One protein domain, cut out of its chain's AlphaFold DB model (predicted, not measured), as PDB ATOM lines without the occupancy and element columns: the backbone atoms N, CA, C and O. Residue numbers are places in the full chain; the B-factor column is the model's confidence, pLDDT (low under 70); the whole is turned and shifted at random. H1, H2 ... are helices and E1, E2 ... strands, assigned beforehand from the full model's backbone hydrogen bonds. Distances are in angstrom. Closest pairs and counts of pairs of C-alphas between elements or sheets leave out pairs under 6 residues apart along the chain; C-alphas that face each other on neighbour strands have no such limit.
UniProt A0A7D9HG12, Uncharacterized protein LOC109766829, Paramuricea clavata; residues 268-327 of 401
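This is residues 268 to 327 of the 401 residues of the protein "Uncharacterized protein LOC109766829" of Paramuricea clavata (UniProt A0A7D9HG12). With little regular structure, the model looks like two small loop-rich lobes at the two ends of a rod, the first with E1 and H1, the second with H2, joined by a thin strip around residues 294 to 298. The printed part has 60 residues, with E1, H1 and H2 in that order; the class is mixed, helices and strands, and these elements hold only 16 residues. It is only just loose, close to compact, with a radius of gyration of the C-alphas of 12.9 A and spans of 38 by 18 by 16 A.

E1, residues 268 to 271, pairs with no named strand. E1 and H1, residues 273 to 278, meet only through their tight link of 1 residue. H2, residues 303 to 308, is apart from both E1 and H1. In H1 and H2 every O i to N i+4 pair is within hydrogen-bond range.

E1 begins at C-alpha 268 (-3.861, 12.905, 7.260) and is 7.8 A long. H1 is 8.4 A long. H2 is 8.2 A long and ends at C-alpha 308 (25.612, 22.916, 29.865).

The C-alphas farthest apart, of Thr 269 and Arg 308, are 39.4 A apart. The printed part has no cut. The link from H1 to H2 is long, 24 residues. Residues 309 to 327 hold no named element. Residues 294 to 298 and 324 to 327 have pLDDT under 70.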
ATOM      1  N   SER A 268      -2.424  13.114   7.079       85.50
ATOM      2  CA  SER A 268      -3.861  12.905   7.260       85.50
ATOM      3  C   SER A 268      -4.497  14.077   8.018       85.50
ATOM      4  O   SER A 268      -3.881  14.658   8.909       85.50
ATOM      5  N   THR A 269      -5.742  14.430   7.688       92.75
ATOM      6  CA  THR A 269      -6.494  15.525   8.341       92.75
ATOM      7  C   THR A 269      -6.761  15.253   9.828       92.75
ATOM      8  O   THR A 269      -7.068  16.170  10.590       92.75
ATOM      9  N   ILE A 270      -6.618  13.993  10.246       95.31
ATOM     10  CA  ILE A 270      -6.901  13.496  11.589       95.31
ATOM     11  C   ILE A 270      -5.771  13.917  12.549       95.31
ATOM     12  O   ILE A 270      -4.592  13.693  12.250       95.31
ATOM     13  N   PRO A 271      -6.092  14.518  13.712       94.69
ATOM     14  CA  PRO A 271      -5.091  14.888  14.706       94.69
ATOM     15  C   PRO A 271      -4.414  13.648  15.303       94.69
ATOM     16  O   PRO A 271      -5.061  12.633  15.558       94.69
ATOM     17  N   CYS A 272      -3.110  13.738  15.572       96.06
ATOM     18  CA  CYS A 272      -2.357  12.633  16.167       96.06
ATOM     19  C   CYS A 272      -2.933  12.233  17.540       96.06
ATOM     20  O   CYS A 272      -2.907  13.050  18.467       96.06
ATOM     21  N   PRO A 273      -3.393  10.979  17.726       95.88
ATOM     22  CA  PRO A 273      -3.998  10.546  18.986       95.88
ATOM     23  C   PRO A 273      -2.993  10.546  20.145       95.88
ATOM     24  O   PRO A 273      -3.370  10.800  21.288       95.88
ATOM     25  N   PHE A 274      -1.706  10.314  19.862       95.31
ATOM     26  CA  PHE A 274      -0.643  10.349  20.870       95.31
ATOM     27  C   PHE A 274      -0.330  11.772  21.321       95.31
ATOM     28  O   PHE A 274      -0.231  12.005  22.521       95.31
ATOM     29  N   LEU A 275      -0.255  12.721  20.381       93.19
ATOM     30  CA  LEU A 275      -0.070  14.131  20.713       93.19
ATOM     31  C   LEU A 275      -1.253  14.643  21.546       93.19
ATOM     32  O   LEU A 275      -1.046  15.238  22.594       93.19
ATOM     33  N   LYS A 276      -2.489  14.314  21.142       94.00
ATOM     34  CA  LYS A 276      -3.705  14.719  21.862       94.00
ATOM     35  C   LYS A 276      -3.779  14.152  23.287       94.00
ATOM     36  O   LYS A 276      -4.234  14.849  24.182       94.00
ATOM     37  N   ARG A 277      -3.371  12.894  23.505       94.50
ATOM     38  CA  ARG A 277      -3.464  12.235  24.826       94.50
ATOM     39  C   ARG A 277      -2.271  12.500  25.742       94.50
ATOM     40  O   ARG A 277      -2.459  12.625  26.943       94.50
ATOM     41  N   ARG A 278      -1.048  12.500  25.205       93.06
ATOM     42  CA  ARG A 278       0.197  12.559  25.997       93.06
ATOM     43  C   ARG A 278       0.894  13.912  25.923       93.06
ATOM     44  O   ARG A 278       1.926  14.091  26.555       93.06
ATOM     45  N   GLY A 279       0.416  14.815  25.074       87.38
ATOM     46  CA  GLY A 279       1.122  16.036  24.707       87.38
ATOM     47  C   GLY A 279       2.231  15.803  23.679       87.38
ATOM     48  O   GLY A 279       2.479  16.684  22.878       87.38
ATOM     49  N   TRP A 280       2.867  14.627  23.607       87.25
ATOM     50  CA  TRP A 280       4.010  14.374  22.715       87.25
ATOM     51  C   TRP A 280       3.817  13.151  21.803       87.25
ATOM     52  O   TRP A 280       3.073  12.218  22.107       87.25
ATOM     53  N   CYS A 281       4.509  13.140  20.659       92.00
ATOM     54  CA  CYS A 281       4.476  12.041  19.692       92.00
ATOM     55  C   CYS A 281       5.896  11.587  19.329       92.00
ATOM     56  O   CYS A 281       6.685  12.376  18.812       92.00
ATOM     57  N   ALA A 282       6.197  10.299  19.525       89.25
ATOM     58  CA  ALA A 282       7.510   9.713  19.233       89.25
ATOM     59  C   ALA A 282       7.912   9.795  17.748       89.25
ATOM     60  O   ALA A 282       9.094   9.899  17.435       89.25
ATOM     61  N   LYS A 283       6.939   9.805  16.821       90.69
ATOM     62  CA  LYS A 283       7.200   9.982  15.379       90.69
ATOM     63  C   LYS A 283       7.636  11.415  15.024       90.69
ATOM     64  O   LYS A 283       8.105  11.659  13.912       90.69
ATOM     65  N   GLY A 284       7.480  12.372  15.942       86.50
ATOM     66  CA  GLY A 284       7.912  13.757  15.765       86.50
ATOM     67  C   GLY A 284       7.347  14.392  14.493       86.50
ATOM     68  O   GLY A 284       6.138  14.387  14.260       86.50
ATOM     69  N   ARG A 285       8.231  14.932  13.647       85.12
ATOM     70  CA  ARG A 285       7.851  15.553  12.364       85.12
ATOM     71  C   ARG A 285       7.409  14.547  11.297       85.12
ATOM     72  O   ARG A 285       6.707  14.944  10.370       85.12
ATOM     73  N   ARG A 286       7.798  13.275  11.451       88.12
ATOM     74  CA  ARG A 286       7.470  12.146  10.561       88.12
ATOM     75  C   ARG A 286       6.175  11.433  10.970       88.12
ATOM     76  O   ARG A 286       5.951  10.296  10.585       88.12
ATOM     77  N   CYS A 287       5.351  12.054  11.811       93.25
ATOM     78  CA  CYS A 287       4.040  11.507  12.123       93.25
ATOM     79  C   CYS A 287       3.125  11.612  10.897       93.25
ATOM     80  O   CYS A 287       3.016  12.685  10.306       93.25
ATOM     81  N   ASP A 288       2.447  10.515  10.559       95.19
ATOM     82  CA  ASP A 288       1.474  10.442   9.455       95.19
ATOM     83  C   ASP A 288       0.172  11.212   9.771       95.19
ATOM     84  O   ASP A 288      -0.647  11.506   8.895       95.19
ATOM     85  N   PHE A 289      -0.017  11.560  11.047       95.44
ATOM     86  CA  PHE A 289      -1.149  12.322  11.562       95.44
ATOM     87  C   PHE A 289      -0.824  13.809  11.705       95.44
ATOM     88  O   PHE A 289       0.324  14.204  11.938       95.44
ATOM     89  N   LYS A 290      -1.854  14.654  11.618       93.50
ATOM     90  CA  LYS A 290      -1.705  16.103  11.767       93.50
ATOM     91  C   LYS A 290      -1.272  16.453  13.190       93.50
ATOM     92  O   LYS A 290      -1.924  16.084  14.167       93.50
ATOM     93  N   HIS A 291      -0.182  17.206  13.305       92.31
ATOM     94  CA  HIS A 291       0.159  17.948  14.519       92.31
ATOM     95  C   HIS A 291      -0.229  19.415  14.275       92.31
ATOM     96  O   HIS A 291       0.118  19.941  13.211       92.31
ATOM     97  N   PRO A 292      -0.964  20.079  15.182       87.50
ATOM     98  CA  PRO A 292      -1.268  21.498  15.047       87.50
ATOM     99  C   PRO A 292       0.034  22.303  14.912       87.50
ATOM    100  O   PRO A 292       1.050  22.036  15.567       87.50
ATOM    101  N   ARG A 293       0.031  23.249  13.966       72.56
ATOM    102  CA  ARG A 293       1.186  24.099  13.656       72.56
ATOM    103  C   ARG A 293       1.591  24.853  14.925       72.56
ATOM    104  O   ARG A 293       0.796  25.601  15.471       72.56
ATOM    105  N   GLY A 294       2.829  24.651  15.374       68.44
ATOM    106  CA  GLY A 294       3.380  25.304  16.568       68.44
ATOM    107  C   GLY A 294       3.595  24.386  17.774       68.44
ATOM    108  O   GLY A 294       4.456  24.702  18.592       68.44
ATOM    109  N   GLU A 295       2.934  23.225  17.841       58.16
ATOM    110  CA  GLU A 295       3.057  22.278  18.972       58.16
ATOM    111  C   GLU A 295       4.093  21.172  18.745       58.16
ATOM    112  O   GLU A 295       4.442  20.429  19.653       58.16
ATOM    113  N   GLN A 296       4.691  21.098  17.551       59.84
ATOM    114  CA  GLN A 296       5.882  20.264  17.334       59.84
ATOM    115  C   GLN A 296       7.140  20.839  18.001       59.84
ATOM    116  O   GLN A 296       8.239  20.322  17.790       59.84
ATOM    117  N   LYS A 297       7.005  21.916  18.780       60.03
ATOM    118  CA  LYS A 297       8.062  22.398  19.657       60.03
ATOM    119  C   LYS A 297       8.214  21.371  20.761       60.03
ATOM    120  O   LYS A 297       7.495  21.406  21.746       60.03
ATOM    121  N   HIS A 298       9.111  20.428  20.503       68.19
ATOM    122  CA  HIS A 298       9.838  19.618  21.461       68.19
ATOM    123  C   HIS A 298       9.446  19.944  22.910       68.19
ATOM    124  O   HIS A 298       9.953  20.896  23.486       68.19
ATOM    125  N   LEU A 299       8.474  19.231  23.474       73.75
ATOM    126  CA  LEU A 299       7.953  19.563  24.808       73.75
ATOM    127  C   LEU A 299       8.969  19.265  25.909       73.75
ATOM    128  O   LEU A 299       8.920  19.840  26.988       73.75
ATOM    129  N   VAL A 300       9.913  18.376  25.612       85.00
ATOM    130  CA  VAL A 300      10.989  18.013  26.521       85.00
ATOM    131  C   VAL A 300      12.139  19.007  26.334       85.00
ATOM    132  O   VAL A 300      12.662  19.099  25.215       85.00
ATOM    133  N   PRO A 301      12.543  19.757  27.378       90.75
ATOM    134  CA  PRO A 301      13.693  20.652  27.305       90.75
ATOM    135  C   PRO A 301      14.960  19.870  26.951       90.75
ATOM    136  O   PRO A 301      15.132  18.719  27.345       90.75
ATOM    137  N   CYS A 302      15.855  20.477  26.171       93.75
ATOM    138  CA  CYS A 302      17.114  19.836  25.813       93.75
ATOM    139  C   CYS A 302      17.980  19.645  27.064       93.75
ATOM    140  O   CYS A 302      18.428  20.647  27.626       93.75
ATOM    141  N   PRO A 303      18.306  18.399  27.462       93.62
ATOM    142  CA  PRO A 303      19.098  18.161  28.668       93.62
ATOM    143  C   PRO A 303      20.506  18.757  28.549       93.62
ATOM    144  O   PRO A 303      21.090  19.182  29.538       93.62
ATOM    145  N   PHE A 304      21.055  18.853  27.332       95.75
ATOM    146  CA  PHE A 304      22.349  19.498  27.101       95.75
ATOM    147  C   PHE A 304      22.276  21.012  27.262       95.75
ATOM    148  O   PHE A 304      23.157  21.587  27.892       95.75
ATOM    149  N   LEU A 305      21.221  21.652  26.749       94.94
ATOM    150  CA  LEU A 305      21.029  23.086  26.942       94.94
ATOM    151  C   LEU A 305      20.796  23.409  28.422       94.94
ATOM    152  O   LEU A 305      21.398  24.343  28.935       94.94
ATOM    153  N   GLN A 306      19.980  22.606  29.108       94.31
ATOM    154  CA  GLN A 306      19.676  22.785  30.526       94.31
ATOM    155  C   GLN A 306      20.908  22.568  31.417       94.31
ATOM    156  O   GLN A 306      21.153  23.366  32.314       94.31
ATOM    157  N   ASN A 307      21.718  21.538  31.144       95.31
ATOM    158  CA  ASN A 307      22.864  21.194  31.995       95.31
ATOM    159  C   ASN A 307      24.154  21.943  31.631       95.31
ATOM    160  O   ASN A 307      25.007  22.133  32.492       95.31
ATOM    161  N   ARG A 308      24.352  22.315  30.358       95.81
ATOM    162  CA  ARG A 308      25.612  22.916  29.865       95.81
ATOM    163  C   ARG A 308      25.463  24.358  29.390       95.81
ATOM    164  O   ARG A 308      26.468  24.982  29.071       95.81
ATOM    165  N   GLY A 309      24.238  24.866  29.266       94.31
ATOM    166  CA  GLY A 309      23.962  26.184  28.689       94.31
ATOM    167  C   GLY A 309      24.090  26.252  27.162       94.31
ATOM    168  O   GLY A 309      23.839  27.306  26.585       94.31
ATOM    169  N   TYR A 310      24.445  25.154  26.480       94.19
ATOM    170  CA  TYR A 310      24.511  25.088  25.016       94.19
ATOM    171  C   TYR A 310      24.194  23.683  24.482       94.19
ATOM    172  O   TYR A 310      24.400  22.672  25.156       94.19
ATOM    173  N   CYS A 311      23.722  23.609  23.235       95.69
ATOM    174  CA  CYS A 311      23.440  22.354  22.542       95.69
ATOM    175  C   CYS A 311      24.137  22.317  21.177       95.69
ATOM    176  O   CYS A 311      23.910  23.179  20.329       95.69
ATOM    177  N   LEU A 312      24.947  21.280  20.940       95.38
ATOM    178  CA  LEU A 312      25.721  21.111  19.700       95.38
ATOM    179  C   LEU A 312      24.845  20.925  18.453       95.38
ATOM    180  O   LEU A 312      25.285  21.231  17.350       95.38
ATOM    181  N   LYS A 313      23.602  20.449  18.615       92.69
ATOM    182  CA  LYS A 313      22.652  20.293  17.503       92.69
ATOM    183  C   LYS A 313      22.037  21.625  17.046       92.69
ATOM    184  O   LYS A 313      21.399  21.663  15.996       92.69
ATOM    185  N   GLY A 314      22.201  22.709  17.814       90.00
ATOM    186  CA  GLY A 314      21.664  24.028  17.476       90.00
ATOM    187  C   GLY A 314      20.161  23.997  17.177       90.00
ATOM    188  O   GLY A 314      19.380  23.419  17.928       90.00
ATOM    189  N   SER A 315      19.751  24.591  16.057       86.44
ATOM    190  CA  SER A 315      18.355  24.596  15.594       86.44
ATOM    191  C   SER A 315      17.848  23.235  15.094       86.44
ATOM    192  O   SER A 315      16.644  23.077  14.901       86.44
ATOM    193  N   GLY A 316      18.740  22.260  14.894       86.31
ATOM    194  CA  GLY A 316      18.414  20.877  14.533       86.31
ATOM    195  C   GLY A 316      18.264  19.944  15.738       86.31
ATOM    196  O   GLY A 316      18.286  18.728  15.572       86.31
ATOM    197  N   CYS A 317      18.185  20.478  16.959       88.88
ATOM    198  CA  CYS A 317      17.989  19.665  18.152       88.88
ATOM    199  C   CYS A 317      16.586  19.050  18.184       88.88
ATOM    200  O   CYS A 317      15.595  19.742  17.979       88.88
ATOM    201  N   ASP A 318      16.502  17.763  18.521       85.56
ATOM    202  CA  ASP A 318      15.236  17.044  18.710       85.56
ATOM    203  C   ASP A 318      14.532  17.390  20.038       85.56
ATOM    204  O   ASP A 318      13.503  16.796  20.367       85.56
ATOM    205  N   PHE A 319      15.068  18.344  20.802       88.38
ATOM    206  CA  PHE A 319      14.577  18.775  22.109       88.38
ATOM    207  C   PHE A 319      14.344  20.294  22.156       88.38
ATOM    208  O   PHE A 319      14.865  21.037  21.324       88.38
ATOM    209  N   SER A 320      13.569  20.771  23.137       88.88
ATOM    210  CA  SER A 320      13.207  22.187  23.252       88.88
ATOM    211  C   SER A 320      14.414  23.015  23.607       88.88
ATOM    212  O   SER A 320      15.082  22.745  24.607       88.88
ATOM    213  N   HIS A 321      14.639  24.075  22.845       91.25
ATOM    214  CA  HIS A 321      15.463  25.185  23.279       91.25
ATOM    215  C   HIS A 321      14.527  26.334  23.641       91.25
ATOM    216  O   HIS A 321      13.752  26.795  22.799       91.25
ATOM    217  N   SER A 322      14.579  26.787  24.893       85.88
ATOM    218  CA  SER A 322      13.898  28.009  25.316       85.88
ATOM    219  C   SER A 322      14.357  29.152  24.406       85.88
ATOM    220  O   SER A 322      15.547  29.297  24.118       85.88
ATOM    221  N   THR A 323      13.407  29.939  23.901       70.50
ATOM    222  CA  THR A 323      13.582  30.928  22.818       70.50
ATOM    223  C   THR A 323      14.703  31.942  23.052       70.50
ATOM    224  O   THR A 323      15.231  32.493  22.087       70.50
ATOM    225  N   ASN A 324      15.130  32.128  24.300       63.06
ATOM    226  CA  ASN A 324      16.239  33.007  24.661       63.06
ATOM    227  C   ASN A 324      17.627  32.438  24.311       63.06
ATOM    228  O   ASN A 324      18.574  33.211  24.192       63.06
ATOM    229  N   HIS A 325      17.756  31.131  24.058       59.31
ATOM    230  CA  HIS A 325      19.033  30.477  23.730       59.31
ATOM    231  C   HIS A 325      19.217  30.165  22.240       59.31
ATOM    232  O   HIS A 325      20.216  29.570  21.844       59.31
ATOM    233  N   ASN A 326      18.288  30.596  21.379       52.84
ATOM    234  CA  ASN A 326      18.511  30.556  19.928       52.84
ATOM    235  C   ASN A 326      19.538  31.604  19.468       52.84
ATOM    236  O   ASN A 326      19.997  31.564  18.326       52.84
ATOM    237  N   ARG A 327      19.926  32.528  20.354       47.44
ATOM    238  CA  ARG A 327      21.097  33.371  20.153       47.44
ATOM    239  C   ARG A 327      22.324  32.522  20.481       47.44
ATOM    240  O   ARG A 327      22.564  32.181  21.629       47.44
TER     241      ARG A 327